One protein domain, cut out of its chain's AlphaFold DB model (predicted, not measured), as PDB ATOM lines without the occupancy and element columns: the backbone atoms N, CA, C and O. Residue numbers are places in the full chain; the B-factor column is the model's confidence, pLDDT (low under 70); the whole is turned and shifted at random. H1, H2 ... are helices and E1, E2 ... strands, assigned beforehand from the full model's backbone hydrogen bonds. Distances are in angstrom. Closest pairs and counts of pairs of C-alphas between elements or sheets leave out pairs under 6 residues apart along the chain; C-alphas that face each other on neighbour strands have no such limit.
ATOM      1  N   THR A  45       0.335 -47.583 -29.049       82.50
ATOM      2  CA  THR A  45       0.427 -47.545 -27.588       82.50
ATOM      3  C   THR A  45       0.036 -48.902 -27.032       82.50
ATOM      4  O   THR A  45      -1.045 -49.404 -27.343       82.50
ATOM      5  N   THR A  46       0.904 -49.464 -26.197       85.69
ATOM      6  CA  THR A  46       0.639 -50.683 -25.429       85.69
ATOM      7  C   THR A  46       0.671 -50.344 -23.950       85.69
ATOM      8  O   THR A  46       1.501 -49.542 -23.525       85.69
ATOM      9  N   SER A  47      -0.220 -50.957 -23.179       83.00
ATOM     10  CA  SER A  47      -0.320 -50.766 -21.736       83.00
ATOM     11  C   SER A  47      -0.085 -52.070 -20.988       83.00
ATOM     12  O   SER A  47      -0.544 -53.128 -21.422       83.00
ATOM     13  N   ALA A  48       0.565 -51.970 -19.835       81.69
ATOM     14  CA  ALA A  48       0.741 -53.043 -18.874       81.69
ATOM     15  C   ALA A  48       0.263 -52.580 -17.490       81.69
ATOM     16  O   ALA A  48       0.517 -51.450 -17.071       81.69
ATOM     17  N   SER A  49      -0.459 -53.447 -16.782       82.12
ATOM     18  CA  SER A  49      -1.051 -53.134 -15.480       82.12
ATOM     19  C   SER A  49      -0.248 -53.763 -14.347       82.12
ATOM     20  O   SER A  49       0.009 -54.966 -14.351       82.12
ATOM     21  N   VAL A  50       0.100 -52.957 -13.347       78.69
ATOM     22  CA  VAL A  50       0.846 -53.374 -12.158       78.69
ATOM     23  C   VAL A  50      -0.030 -53.190 -10.927       78.69
ATOM     24  O   VAL A  50      -0.508 -52.090 -10.654       78.69
ATOM     25  N   LEU A  51      -0.236 -54.269 -10.170       80.50
ATOM     26  CA  LEU A  51      -0.934 -54.225  -8.887       80.50
ATOM     27  C   LEU A  51       0.045 -53.848  -7.774       80.50
ATOM     28  O   LEU A  51       1.052 -54.526  -7.567       80.50
ATOM     29  N   LEU A  52      -0.286 -52.807  -7.019       75.25
ATOM     30  CA  LEU A  52       0.470 -52.399  -5.847       75.25
ATOM     31  C   LEU A  52      -0.032 -53.127  -4.590       75.25
ATOM     32  O   LEU A  52      -1.237 -53.132  -4.318       75.25
ATOM     33  N   PRO A  53       0.865 -53.730  -3.789       69.75
ATOM     34  CA  PRO A  53       0.486 -54.377  -2.540       69.75
ATOM     35  C   PRO A  53       0.132 -53.336  -1.465       69.75
ATOM     36  O   PRO A  53       0.849 -52.352  -1.291       69.75
ATOM     37  N   GLY A  54      -0.945 -53.578  -0.710       66.94
ATOM     38  CA  GLY A  54      -1.384 -52.730   0.412       66.94
ATOM     39  C   GLY A  54      -2.640 -51.902   0.119       66.94
ATOM     40  O   GLY A  54      -3.242 -52.034  -0.938       66.94
ATOM     41  N   ALA A  55      -3.068 -51.076   1.075       66.88
ATOM     42  CA  ALA A  55      -4.151 -50.111   0.888       66.88
ATOM     43  C   ALA A  55      -3.530 -48.730   0.656       66.88
ATOM     44  O   ALA A  55      -3.062 -48.099   1.603       66.88
ATOM     45  N   TRP A  56      -3.467 -48.297  -0.602       66.19
ATOM     46  CA  TRP A  56      -2.915 -46.995  -0.956       66.19
ATOM     47  C   TRP A  56      -4.030 -45.952  -1.029       66.19
ATOM     48  O   TRP A  56      -5.101 -46.205  -1.575       66.19
ATOM     49  N   GLU A  57      -3.781 -44.759  -0.490       66.44
ATOM     50  CA  GLU A  57      -4.631 -43.597  -0.763       66.44
ATOM     51  C   GLU A  57      -4.410 -43.113  -2.206       66.44
ATOM     52  O   GLU A  57      -3.294 -43.194  -2.725       66.44
ATOM     53  N   GLU A  58      -5.432 -42.521  -2.834       64.06
ATOM     54  CA  GLU A  58      -5.376 -41.997  -4.216       64.06
ATOM     55  C   GLU A  58      -4.162 -41.086  -4.475       64.06
ATOM     56  O   GLU A  58      -3.513 -41.170  -5.514       64.06
ATOM     57  N   ARG A  59      -3.783 -40.252  -3.498       64.00
ATOM     58  CA  ARG A  59      -2.594 -39.380  -3.593       64.00
ATOM     59  C   ARG A  59      -1.276 -40.163  -3.618       64.00
ATOM     60  O   ARG A  59      -0.326 -39.754  -4.287       64.00
ATOM     61  N   GLY A  60      -1.219 -41.285  -2.903       66.94
ATOM     62  CA  GLY A  60      -0.077 -42.198  -2.929       66.94
ATOM     63  C   GLY A  60       0.048 -42.893  -4.281       66.94
ATOM     64  O   GLY A  60       1.143 -42.956  -4.831       66.94
ATOM     65  N   LEU A  61      -1.080 -43.314  -4.862       72.00
ATOM     66  CA  LEU A  61      -1.127 -43.928  -6.192       72.00
ATOM     67  C   LEU A  61      -0.643 -42.968  -7.289       72.00
ATOM     68  O   LEU A  61       0.142 -43.369  -8.144       72.00
ATOM     69  N   LEU A  62      -1.031 -41.688  -7.229       72.38
ATOM     70  CA  LEU A  62      -0.546 -40.666  -8.167       72.38
ATOM     71  C   LEU A  62       0.973 -40.466  -8.080       72.38
ATOM     72  O   LEU A  62       1.636 -40.320  -9.101       72.38
ATOM     73  N   THR A  63       1.532 -40.508  -6.869       79.56
ATOM     74  CA  THR A  63       2.985 -40.402  -6.669       79.56
ATOM     75  C   THR A  63       3.709 -41.609  -7.263       79.56
ATOM     76  O   THR A  63       4.744 -41.457  -7.899       79.56
ATOM     77  N   GLN A  64       3.156 -42.812  -7.093       74.19
ATOM     78  CA  GLN A  64       3.722 -44.029  -7.673       74.19
ATOM     79  C   GLN A  64       3.646 -44.028  -9.207       74.19
ATOM     80  O   GLN A  64       4.596 -44.450  -9.863       74.19
ATOM     81  N   ALA A  65       2.566 -43.494  -9.786       72.12
ATOM     82  CA  ALA A  65       2.476 -43.289 -11.228       72.12
ATOM     83  C   ALA A  65       3.563 -42.316 -11.718       72.12
ATOM     84  O   ALA A  65       4.284 -42.635 -12.655       72.12
ATOM     85  N   GLU A  66       3.767 -41.190 -11.030       75.31
ATOM     86  CA  GLU A  66       4.834 -40.236 -11.373       75.31
ATOM     87  C   GLU A  66       6.240 -40.859 -11.258       75.31
ATOM     88  O   GLU A  66       7.116 -40.617 -12.089       75.31
ATOM     89  N   ILE A  67       6.463 -41.716 -10.257       76.81
ATOM     90  CA  ILE A  67       7.723 -42.457 -10.106       76.81
ATOM     91  C   ILE A  67       7.921 -43.434 -11.273       76.81
ATOM     92  O   ILE A  67       9.039 -43.546 -11.782       76.81
ATOM     93  N   ALA A  68       6.863 -44.105 -11.735       71.81
ATOM     94  CA  ALA A  68       6.932 -45.028 -12.866       71.81
ATOM     95  C   ALA A  68       7.307 -44.334 -14.191       71.81
ATOM     96  O   ALA A  68       7.995 -44.936 -15.012       71.81
ATOM     97  N   SER A  69       6.924 -43.067 -14.381       76.62
ATOM     98  CA  SER A  69       7.348 -42.232 -15.519       76.62
ATOM     99  C   SER A  69       8.606 -41.395 -15.254       76.62
ATOM    100  O   SER A  69       8.995 -40.574 -16.088       76.62
ATOM    101  N   SER A  70       9.259 -41.571 -14.102       77.44
ATOM    102  CA  SER A  70      10.435 -40.781 -13.741       77.44
ATOM    103  C   SER A  70      11.662 -41.152 -14.576       77.44
ATOM    104  O   SER A  70      11.825 -42.293 -15.017       77.44
ATOM    105  N   SER A  71      12.578 -40.193 -14.738       72.38
ATOM    106  CA  SER A  71      13.820 -40.389 -15.498       72.38
ATOM    107  C   SER A  71      14.645 -41.566 -14.979       72.38
ATOM    108  O   SER A  71      15.208 -42.311 -15.761       72.38
ATOM    109  N   VAL A  72      14.645 -41.827 -13.670       73.62
ATOM    110  CA  VAL A  72      15.413 -42.935 -13.078       73.62
ATOM    111  C   VAL A  72      14.930 -44.307 -13.570       73.62
ATOM    112  O   VAL A  72      15.735 -45.231 -13.699       73.62
ATOM    113  N   VAL A  73      13.628 -44.449 -13.834       76.81
ATOM    114  CA  VAL A  73      13.029 -45.693 -14.342       76.81
ATOM    115  C   VAL A  73      13.148 -45.756 -15.866       76.81
ATOM    116  O   VAL A  73      13.559 -46.784 -16.404       76.81
ATOM    117  N   VAL A  74      12.847 -44.652 -16.556       79.00
ATOM    118  CA  VAL A  74      12.845 -44.592 -18.025       79.00
ATOM    119  C   VAL A  74      14.257 -44.650 -18.612       79.00
ATOM    120  O   VAL A  74      14.465 -45.397 -19.562       79.00
ATOM    121  N   ASP A  75      15.239 -43.954 -18.034       79.62
ATOM    122  CA  ASP A  75      16.630 -43.979 -18.514       79.62
ATOM    123  C   ASP A  75      17.222 -45.388 -18.367       79.62
ATOM    124  O   ASP A  75      17.883 -45.898 -19.264       79.62
ATOM    125  N   ARG A  76      16.893 -46.091 -17.276       76.56
ATOM    126  CA  ARG A  76      17.338 -47.475 -17.062       76.56
ATOM    127  C   ARG A  76      16.679 -48.459 -18.030       76.56
ATOM    128  O   ARG A  76      17.306 -49.429 -18.460       76.56
ATOM    129  N   ALA A  77      15.414 -48.224 -18.373       78.12
ATOM    130  CA  ALA A  77      14.735 -48.984 -19.414       78.12
ATOM    131  C   ALA A  77      15.359 -48.705 -20.792       78.12
ATOM    132  O   ALA A  77      15.571 -49.649 -21.550       78.12
ATOM    133  N   ALA A  78      15.715 -47.448 -21.081       78.25
ATOM    134  CA  ALA A  78      16.410 -47.041 -22.301       78.25
ATOM    135  C   ALA A  78      17.771 -47.739 -22.446       78.25
ATOM    136  O   ALA A  78      18.014 -48.371 -23.472       78.25
ATOM    137  N   ASP A  79      18.591 -47.721 -21.390       79.56
ATOM    138  CA  ASP A  79      19.901 -48.386 -21.345       79.56
ATOM    139  C   ASP A  79      19.801 -49.894 -21.610       79.56
ATOM    140  O   ASP A  79      20.702 -50.495 -22.189       79.56
ATOM    141  N   THR A  80      18.706 -50.529 -21.176       78.62
ATOM    142  CA  THR A  80      18.518 -51.975 -21.369       78.62
ATOM    143  C   THR A  80      17.964 -52.313 -22.754       78.62
ATOM    144  O   THR A  80      18.245 -53.383 -23.288       78.62
ATOM    145  N   LEU A  81      17.144 -51.428 -23.328       80.25
ATOM    146  CA  LEU A  81      16.564 -51.614 -24.657       80.25
ATOM    147  C   LEU A  81      17.583 -51.368 -25.774       80.25
ATOM    148  O   LEU A  81      17.453 -52.013 -26.815       80.25
ATOM    149  N   ASP A  82      18.551 -50.470 -25.552       78.19
ATOM    150  CA  ASP A  82      19.656 -50.137 -26.465       78.19
ATOM    151  C   ASP A  82      19.175 -49.904 -27.911       78.19
ATOM    152  O   ASP A  82      19.634 -50.514 -28.877       78.19
ATOM    153  N   TRP A  83      18.127 -49.087 -28.068       80.38
ATOM    154  CA  TRP A  83      17.563 -48.802 -29.386       80.38
ATOM    155  C   TRP A  83      18.360 -47.723 -30.104       80.38
ATOM    156  O   TRP A  83      18.414 -46.577 -29.663       80.38
ATOM    157  N   ASP A  84      18.883 -48.075 -31.278       69.50
ATOM    158  CA  ASP A  84      19.555 -47.133 -32.166       69.50
ATOM    159  C   ASP A  84      18.669 -45.914 -32.469       69.50
ATOM    160  O   ASP A  84      17.601 -46.026 -33.084       69.50
ATOM    161  N   GLY A  85      19.148 -44.735 -32.064       66.25
ATOM    162  CA  GLY A  85      18.557 -43.444 -32.417       66.25
ATOM    163  C   GLY A  85      17.384 -42.980 -31.555       66.25
ATOM    164  O   GLY A  85      16.708 -42.047 -31.974       66.25
ATOM    165  N   VAL A  86      17.138 -43.589 -30.390       70.94
ATOM    166  CA  VAL A  86      16.156 -43.086 -29.416       70.94
ATOM    167  C   VAL A  86      16.867 -42.792 -28.099       70.94
ATOM    168  O   VAL A  86      17.439 -43.694 -27.493       70.94
ATOM    169  N   ASP A  87      16.853 -41.533 -27.661       68.38
ATOM    170  CA  ASP A  87      17.443 -41.149 -26.375       68.38
ATOM    171  C   ASP A  87      16.445 -41.330 -25.209       68.38
ATOM    172  O   ASP A  87      15.231 -41.472 -25.396       68.38
ATOM    173  N   GLY A  88      16.953 -41.352 -23.971       69.81
ATOM    174  CA  GLY A  88      16.115 -41.486 -22.769       69.81
ATOM    175  C   GLY A  88      15.087 -40.355 -22.615       69.81
ATOM    176  O   GLY A  88      14.006 -40.559 -22.061       69.81
ATOM    177  N   VAL A  89      15.368 -39.175 -23.180       72.69
ATOM    178  CA  VAL A  89      14.465 -38.016 -23.152       72.69
ATOM    179  C   VAL A  89      13.263 -38.244 -24.070       72.69
ATOM    180  O   VAL A  89      12.126 -37.986 -23.674       72.69
ATOM    181  N   GLU A  90      13.493 -38.783 -25.259       75.00
ATOM    182  CA  GLU A  90      12.483 -39.125 -26.247       75.00
ATOM    183  C   GLU A  90      11.657 -40.335 -25.794       75.00
ATOM    184  O   GLU A  90      10.442 -40.367 -25.996       75.00
ATOM    185  N   LEU A  91      12.274 -41.298 -25.104       78.62
ATOM    186  CA  LEU A  91      11.549 -42.389 -24.446       78.62
ATOM    187  C   LEU A  91      10.664 -41.887 -23.303       78.62
ATOM    188  O   LEU A  91       9.544 -42.371 -23.154       78.62
ATOM    189  N   ARG A  92      11.096 -40.873 -22.547       78.81
ATOM    190  CA  ARG A  92      10.280 -40.267 -21.484       78.81
ATOM    191  C   ARG A  92       9.008 -39.627 -22.025       78.81
ATOM    192  O   ARG A  92       7.961 -39.757 -21.407       78.81
ATOM    193  N   GLU A  93       9.064 -38.984 -23.188       81.38
ATOM    194  CA  GLU A  93       7.862 -38.433 -23.837       81.38
ATOM    195  C   GLU A  93       6.917 -39.518 -24.381       81.38
ATOM    196  O   GLU A  93       5.749 -39.252 -24.673       81.38
ATOM    197  N   ARG A  94       7.420 -40.746 -24.521       82.06
ATOM    198  CA  ARG A  94       6.702 -41.910 -25.045       82.06
ATOM    199  C   ARG A  94       6.175 -42.839 -23.949       82.06
ATOM    200  O   ARG A  94       5.428 -43.761 -24.271       82.06
ATOM    201  N   VAL A  95       6.532 -42.617 -22.684       84.56
ATOM    202  CA  VAL A  95       6.077 -43.409 -21.535       84.56
ATOM    203  C   VAL A  95       5.115 -42.576 -20.692       84.56
ATOM    204  O   VAL A  95       5.424 -41.462 -20.282       84.56
ATOM    205  N   SER A  96       3.942 -43.129 -20.405       82.62
ATOM    206  CA  SER A  96       2.957 -42.521 -19.509       82.62
ATOM    207  C   SER A  96       2.538 -43.545 -18.473       82.62
ATOM    208  O   SER A  96       2.238 -44.680 -18.819       82.62
ATOM    209  N   ALA A  97       2.425 -43.125 -17.219       84.00
ATOM    210  CA  ALA A  97       1.837 -43.936 -16.163       84.00
ATOM    211  C   ALA A  97       0.561 -43.268 -15.645       84.00
ATOM    212  O   ALA A  97       0.492 -42.045 -15.515       84.00
ATOM    213  N   LYS A  98      -0.474 -44.062 -15.391       81.25
ATOM    214  CA  LYS A  98      -1.766 -43.595 -14.886       81.25
ATOM    215  C   LYS A  98      -2.272 -44.525 -13.802       81.25
ATOM    216  O   LYS A  98      -2.070 -45.732 -13.856       81.25
ATOM    217  N   VAL A  99      -2.958 -43.956 -12.822       78.81
ATOM    218  CA  VAL A  99      -3.681 -44.740 -11.820       78.81
ATOM    219  C   VAL A  99      -4.964 -45.258 -12.464       78.81
ATOM    220  O   VAL A  99      -5.729 -44.477 -13.030       78.81
ATOM    221  N   SER A 100      -5.166 -46.568 -12.399       79.62
ATOM    222  CA  SER A 100      -6.405 -47.248 -12.776       79.62
ATOM    223  C   SER A 100      -7.222 -47.552 -11.514       79.62
ATOM    224  O   SER A 100      -6.781 -47.282 -10.397       79.62
ATOM    225  N   ASP A 101      -8.414 -48.123 -11.674       71.00
ATOM    226  CA  ASP A 101      -9.282 -48.476 -10.550       71.00
ATOM    227  C   ASP A 101      -8.570 -49.337  -9.488       71.00
ATOM    228  O   ASP A 101      -7.941 -50.361  -9.781       71.00
ATOM    229  N   GLY A 102      -8.714 -48.932  -8.223       74.75
ATOM    230  CA  GLY A 102      -8.140 -49.621  -7.068       74.75
ATOM    231  C   GLY A 102      -6.645 -49.353  -6.886       74.75
ATOM    232  O   GLY A 102      -6.185 -48.225  -7.000       74.75
ATOM    233  N   ASN A 103      -5.875 -50.396  -6.564       77.00
ATOM    234  CA  ASN A 103      -4.427 -50.298  -6.338       77.00
ATOM    235  C   ASN A 103      -3.613 -50.609  -7.604       77.00
ATOM    236  O   ASN A 103      -2.547 -51.219  -7.518       77.00
ATOM    237  N   ILE A 104      -4.135 -50.283  -8.784       78.88
ATOM    238  CA  ILE A 104      -3.519 -50.653 -10.060       78.88
ATOM    239  C   ILE A 104      -2.934 -49.408 -10.718       78.88
ATOM    240  O   ILE A 104      -3.604 -48.386 -10.842       78.88
ATOM    241  N   ILE A 105      -1.693 -49.512 -11.182       80.56
ATOM    242  CA  ILE A 105      -1.068 -48.511 -12.047       80.56
ATOM    243  C   ILE A 105      -0.943 -49.105 -13.439       80.56
ATOM    244  O   ILE A 105      -0.439 -50.212 -13.618       80.56
ATOM    245  N   GLU A 106      -1.425 -48.368 -14.424       84.75
ATOM    246  CA  GLU A 106      -1.259 -48.666 -15.833       84.75
ATOM    247  C   GLU A 106      -0.040 -47.907 -16.355       84.75
ATOM    248  O   GLU A 106       0.026 -46.682 -16.267       84.75
ATOM    249  N   ILE A 107       0.932 -48.641 -16.885       86.06
ATOM    250  CA  ILE A 107       2.119 -48.097 -17.536       86.06
ATOM    251  C   ILE A 107       1.956 -48.329 -19.035       86.06
ATOM    252  O   ILE A 107       1.822 -49.465 -19.484       86.06
ATOM    253  N   SER A 108       1.964 -47.252 -19.809       83.50
ATOM    254  CA  SER A 108       1.802 -47.266 -21.257       83.50
ATOM    255  C   SER A 108       3.091 -46.833 -21.950       83.50
ATOM    256  O   SER A 108       3.667 -45.802 -21.604       83.50
ATOM    257  N   GLY A 109       3.509 -47.594 -22.960       85.31
ATOM    258  CA  GLY A 109       4.616 -47.261 -23.853       85.31
ATOM    259  C   GLY A 109       4.117 -47.000 -25.272       85.31
ATOM    260  O   GLY A 109       3.372 -47.807 -25.833       85.31
ATOM    261  N   THR A 110       4.529 -45.880 -25.865       84.38
ATOM    262  CA  THR A 110       4.194 -45.497 -27.241       84.38
ATOM    263  C   THR A 110       5.399 -45.660 -28.171       84.38
ATOM    264  O   THR A 110       6.462 -45.094 -27.932       84.38
ATOM    265  N   ALA A 111       5.249 -46.391 -29.275       84.75
ATOM    266  CA  ALA A 111       6.308 -46.567 -30.268       84.75
ATOM    267  C   ALA A 111       5.767 -46.670 -31.702       84.75
ATOM    268  O   ALA A 111       4.570 -46.816 -31.927       84.75
ATOM    269  N   ASP A 112       6.672 -46.627 -32.679       81.12
ATOM    270  CA  ASP A 112       6.341 -46.635 -34.113       81.12
ATOM    271  C   ASP A 112       5.871 -48.010 -34.629       81.12
ATOM    272  O   ASP A 112       5.320 -48.129 -35.720       81.12
ATOM    273  N   THR A 113       6.068 -49.065 -33.835       81.00
ATOM    274  CA  THR A 113       5.639 -50.441 -34.134       81.00
ATOM    275  C   THR A 113       5.021 -51.071 -32.889       81.00
ATOM    276  O   THR A 113       5.525 -50.800 -31.790       81.00
ATOM    277  N   PRO A 114       4.017 -51.954 -33.028       82.38
ATOM    278  CA  PRO A 114       3.376 -52.598 -31.884       82.38
ATOM    279  C   PRO A 114       4.358 -53.432 -31.048       82.38
ATOM    280  O   PRO A 114       4.309 -53.371 -29.823       82.38
ATOM    281  N   GLU A 115       5.319 -54.123 -31.670       80.62
ATOM    282  CA  GLU A 115       6.314 -54.933 -30.953       80.62
ATOM    283  C   GLU A 115       7.228 -54.062 -30.083       80.62
ATOM    284  O   GLU A 115       7.528 -54.408 -28.942       80.62
ATOM    285  N   ARG A 116       7.658 -52.899 -30.592       81.81
ATOM    286  CA  ARG A 116       8.433 -51.937 -29.790       81.81
ATOM    287  C   ARG A 116       7.595 -51.348 -28.662       81.81
ATOM    288  O   ARG A 116       8.101 -51.256 -27.553       81.81
ATOM    289  N   ALA A 117       6.338 -50.986 -28.916       81.88
ATOM    290  CA  ALA A 117       5.460 -50.415 -27.894       81.88
ATOM    291  C   ALA A 117       5.262 -51.396 -26.728       81.88
ATOM    292  O   ALA A 117       5.368 -51.009 -25.566       81.88
ATOM    293  N   GLN A 118       5.085 -52.681 -27.048       82.62
ATOM    294  CA  GLN A 118       4.989 -53.746 -26.058       82.62
ATOM    295  C   GLN A 118       6.288 -53.919 -25.264       82.62
ATOM    296  O   GLN A 118       6.256 -53.826 -24.042       82.62
ATOM    297  N   ARG A 119       7.441 -54.076 -25.933       84.88
ATOM    298  CA  ARG A 119       8.732 -54.206 -25.233       84.88
ATOM    299  C   ARG A 119       9.048 -53.003 -24.349       84.88
ATOM    300  O   ARG A 119       9.656 -53.175 -23.303       84.88
ATOM    301  N   LEU A 120       8.664 -51.795 -24.770       84.69
ATOM    302  CA  LEU A 120       8.848 -50.590 -23.966       84.69
ATOM    303  C   LEU A 120       8.029 -50.659 -22.677       84.69
ATOM    304  O   LEU A 120       8.578 -50.440 -21.603       84.69
ATOM    305  N   ALA A 121       6.737 -50.979 -22.783       82.44
ATOM    306  CA  ALA A 121       5.870 -51.116 -21.619       82.44
ATOM    307  C   ALA A 121       6.383 -52.213 -20.668       82.44
ATOM    308  O   ALA A 121       6.524 -51.960 -19.472       82.44
ATOM    309  N   ASP A 122       6.742 -53.382 -21.207       85.44
ATOM    310  CA  ASP A 122       7.262 -54.514 -20.433       85.44
ATOM    311  C   ASP A 122       8.569 -54.149 -19.706       85.44
ATOM    312  O   ASP A 122       8.705 -54.398 -18.508       85.44
ATOM    313  N   GLN A 123       9.501 -53.481 -20.396       84.62
ATOM    314  CA  GLN A 123      10.776 -53.084 -19.802       84.62
ATOM    315  C   GLN A 123      10.594 -52.047 -18.693       84.62
ATOM    316  O   GLN A 123      11.215 -52.154 -17.637       84.62
ATOM    317  N   VAL A 124       9.745 -51.037 -18.909       82.94
ATOM    318  CA  VAL A 124       9.478 -50.005 -17.897       82.94
ATOM    319  C   VAL A 124       8.825 -50.625 -16.664       82.94
ATOM    320  O   VAL A 124       9.203 -50.281 -15.545       82.94
ATOM    321  N   VAL A 125       7.905 -51.578 -16.841       85.12
ATOM    322  CA  VAL A 125       7.321 -52.342 -15.728       85.12
ATOM    323  C   VAL A 125       8.395 -53.114 -14.967       85.12
ATOM    324  O   VAL A 125       8.432 -53.036 -13.740       85.12
ATOM    325  N   GLU A 126       9.286 -53.827 -15.659       82.94
ATOM    326  CA  GLU A 126      10.358 -54.592 -15.014       82.94
ATOM    327  C   GLU A 126      11.296 -53.683 -14.205       82.94
ATOM    328  O   GLU A 126      11.606 -53.977 -13.047       82.94
ATOM    329  N   GLN A 127      11.679 -52.530 -14.764       83.00
ATOM    330  CA  GLN A 127      12.505 -51.549 -14.056       83.00
ATOM    331  C   GLN A 127      11.768 -50.906 -12.878       83.00
ATOM    332  O   GLN A 127      12.370 -50.710 -11.822       83.00
ATOM    333  N   TYR A 128      10.473 -50.612 -13.016       80.75
ATOM    334  CA  TYR A 128       9.656 -50.069 -11.933       80.75
ATOM    335  C   TYR A 128       9.504 -51.070 -10.783       80.75
ATOM    336  O   TYR A 128       9.723 -50.713  -9.627       80.75
ATOM    337  N   VAL A 129       9.195 -52.335 -11.079       83.00
ATOM    338  CA  VAL A 129       9.098 -53.398 -10.068       83.00
ATOM    339  C   VAL A 129      10.456 -53.633  -9.409       83.00
ATOM    340  O   VAL A 129      10.522 -53.738  -8.187       83.00
ATOM    341  N   GLY A 130      11.547 -53.654 -10.179       79.88
ATOM    342  CA  GLY A 130      12.904 -53.761  -9.646       79.88
ATOM    343  C   GLY A 130      13.289 -52.577  -8.752       79.88
ATOM    344  O   GLY A 130      13.901 -52.767  -7.701       79.88
ATOM    345  N   PHE A 131      12.891 -51.359  -9.125       75.50
ATOM    346  CA  PHE A 131      13.082 -50.162  -8.309       75.50
ATOM    347  C   PHE A 131      12.254 -50.224  -7.026       75.50
ATOM    348  O   PHE A 131      12.806 -50.036  -5.947       75.50
ATOM    349  N   ALA A 132      10.967 -50.562  -7.109       75.25
ATOM    350  CA  ALA A 132      10.100 -50.719  -5.945       75.25
ATOM    351  C   ALA A 132      10.616 -51.820  -5.002       75.25
ATOM    352  O   ALA A 132      10.680 -51.617  -3.790       75.25
ATOM    353  N   ALA A 133      11.072 -52.950  -5.552       73.12
ATOM    354  CA  ALA A 133      11.690 -54.030  -4.794       73.12
ATOM    355  C   ALA A 133      13.011 -53.605  -4.145       73.12
ATOM    356  O   ALA A 133      13.286 -54.043  -3.037       73.12
ATOM    357  N   ARG A 134      13.809 -52.735  -4.781       69.25
ATOM    358  CA  ARG A 134      15.019 -52.164  -4.172       69.25
ATOM    359  C   ARG A 134      14.702 -51.095  -3.140       69.25
ATOM    360  O   ARG A 134      15.384 -51.046  -2.144       69.25
ATOM    361  N   VAL A 135      13.669 -50.277  -3.305       65.25
ATOM    362  CA  VAL A 135      13.279 -49.293  -2.280       65.25
ATOM    363  C   VAL A 135      12.747 -50.005  -1.032       65.25
ATOM    364  O   VAL A 135      13.104 -49.641   0.084       65.25
ATOM    365  N   VAL A 136      11.959 -51.070  -1.214       60.44
ATOM    366  CA  VAL A 136      11.511 -51.949  -0.119       60.44
ATOM    367  C   VAL A 136      12.667 -52.821   0.407       60.44
ATOM    368  O   VAL A 136      12.761 -53.090   1.607       60.44
ATOM    369  N   GLY A 137      13.583 -53.233  -0.467       47.47
ATOM    370  CA  GLY A 137      14.777 -54.026  -0.172       47.47
ATOM    371  C   GLY A 137      15.915 -53.243   0.485       47.47
ATOM    372  O   GLY A 137      16.606 -53.813   1.303       47.47
ATOM    373  N   ASP A 138      16.056 -51.942   0.255       45.88
ATOM    374  CA  ASP A 138      16.994 -51.045   0.949       45.88
ATOM    375  C   ASP A 138      16.481 -50.749   2.366       45.88
ATOM    376  O   ASP A 138      17.259 -50.554   3.298       45.88
ATOM    377  N   THR A 139      15.159 -50.801   2.584       44.88
ATOM    378  CA  THR A 139      14.597 -50.920   3.940       44.88
ATOM    379  C   THR A 139      14.760 -52.322   4.548       44.88
ATOM    380  O   THR A 139      14.568 -52.479   5.753       44.88
ATOM    381  N   THR A 140      15.158 -53.323   3.755       45.88
ATOM    382  CA  THR A 140      15.362 -54.729   4.154       45.88
ATOM    383  C   THR A 140      16.737 -55.249   3.696       45.88
ATOM    384  O   THR A 140      16.861 -56.341   3.144       45.88
TER     385      THR A 140
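AT A GLANCE: This is residues 45 to 140 of the 192 residues of the protein "Membrane protein" of Streptomyces griseoflavus Tu4000 (UniProt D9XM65). A strongly twisted sheet of three strands has one face covered by two helices, H1 over E2 and the long H4 over E1 and E3, and its other face bare. H2 crosses H4 away from the sheet, with short H3 beside it, and residues 133 to 140 stick out at the end of H4. The printed part has 96 residues, with four named helices and three named strands in the order E1 H1 H2 H3 E2 E3 H4; the sheet runs E1 E3 E2, antiparallel, and the class is mixed. The whole is compact, with a radius of gyration of the C-alphas of 13.1 A and spans of 40 by 29 by 18 A.

HOW THE PARTS SIT: E1, residues 45 to 51, is antiparallel to E3, residues 104 to 111; N 48 and O 107 are 2.8 A apart, within hydrogen-bond range. H1, residues 58 to 68, is on the sheet at a height of 7.9 A. H2, residues 71 to 81, touches H3, residues 88 to 94, the closest C-alphas being those of Asp 75 and Gly 88, 5.0 A. H3 only grazes the sheet with residues 91 to 94. E2, residues 95 to 100, forms a hairpin with E3; N 98 and O 106 are within hydrogen-bond range at 2.8 A. H4, residues 114 to 138, is on the same face as H1, in two layers, helices on one face of a sheet, at a height of 9.8 A. With residues 120 to 131 alone H4 touches H2 at a steep tilt of 54 degrees, opposite ways; the closest C-alphas are those of Ala 77 and Val 124, 5.6 A. Every O i to N i+4 pair is within hydrogen-bond range in H1, H3 and H4, and 6 of 7 in H2.

IN THESE COORDINATES: E1 begins at C-alpha 45 (0.427, -47.545, -27.588) and E3 measures 22.8 A from first to last C-alpha. H4, 35.6 A long, ends at C-alpha 138 (16.994, -51.045, 0.949).

THE WHOLE: The C-alphas farthest apart, those of Ala 55 and Gly 85, are 40.9 A apart. The printed part has no cut and no long link. Mean pLDDT of the printed part is 76.1, with residues 53 to 60, 84 to 85, 87 to 88 and 134 to 140 under 70.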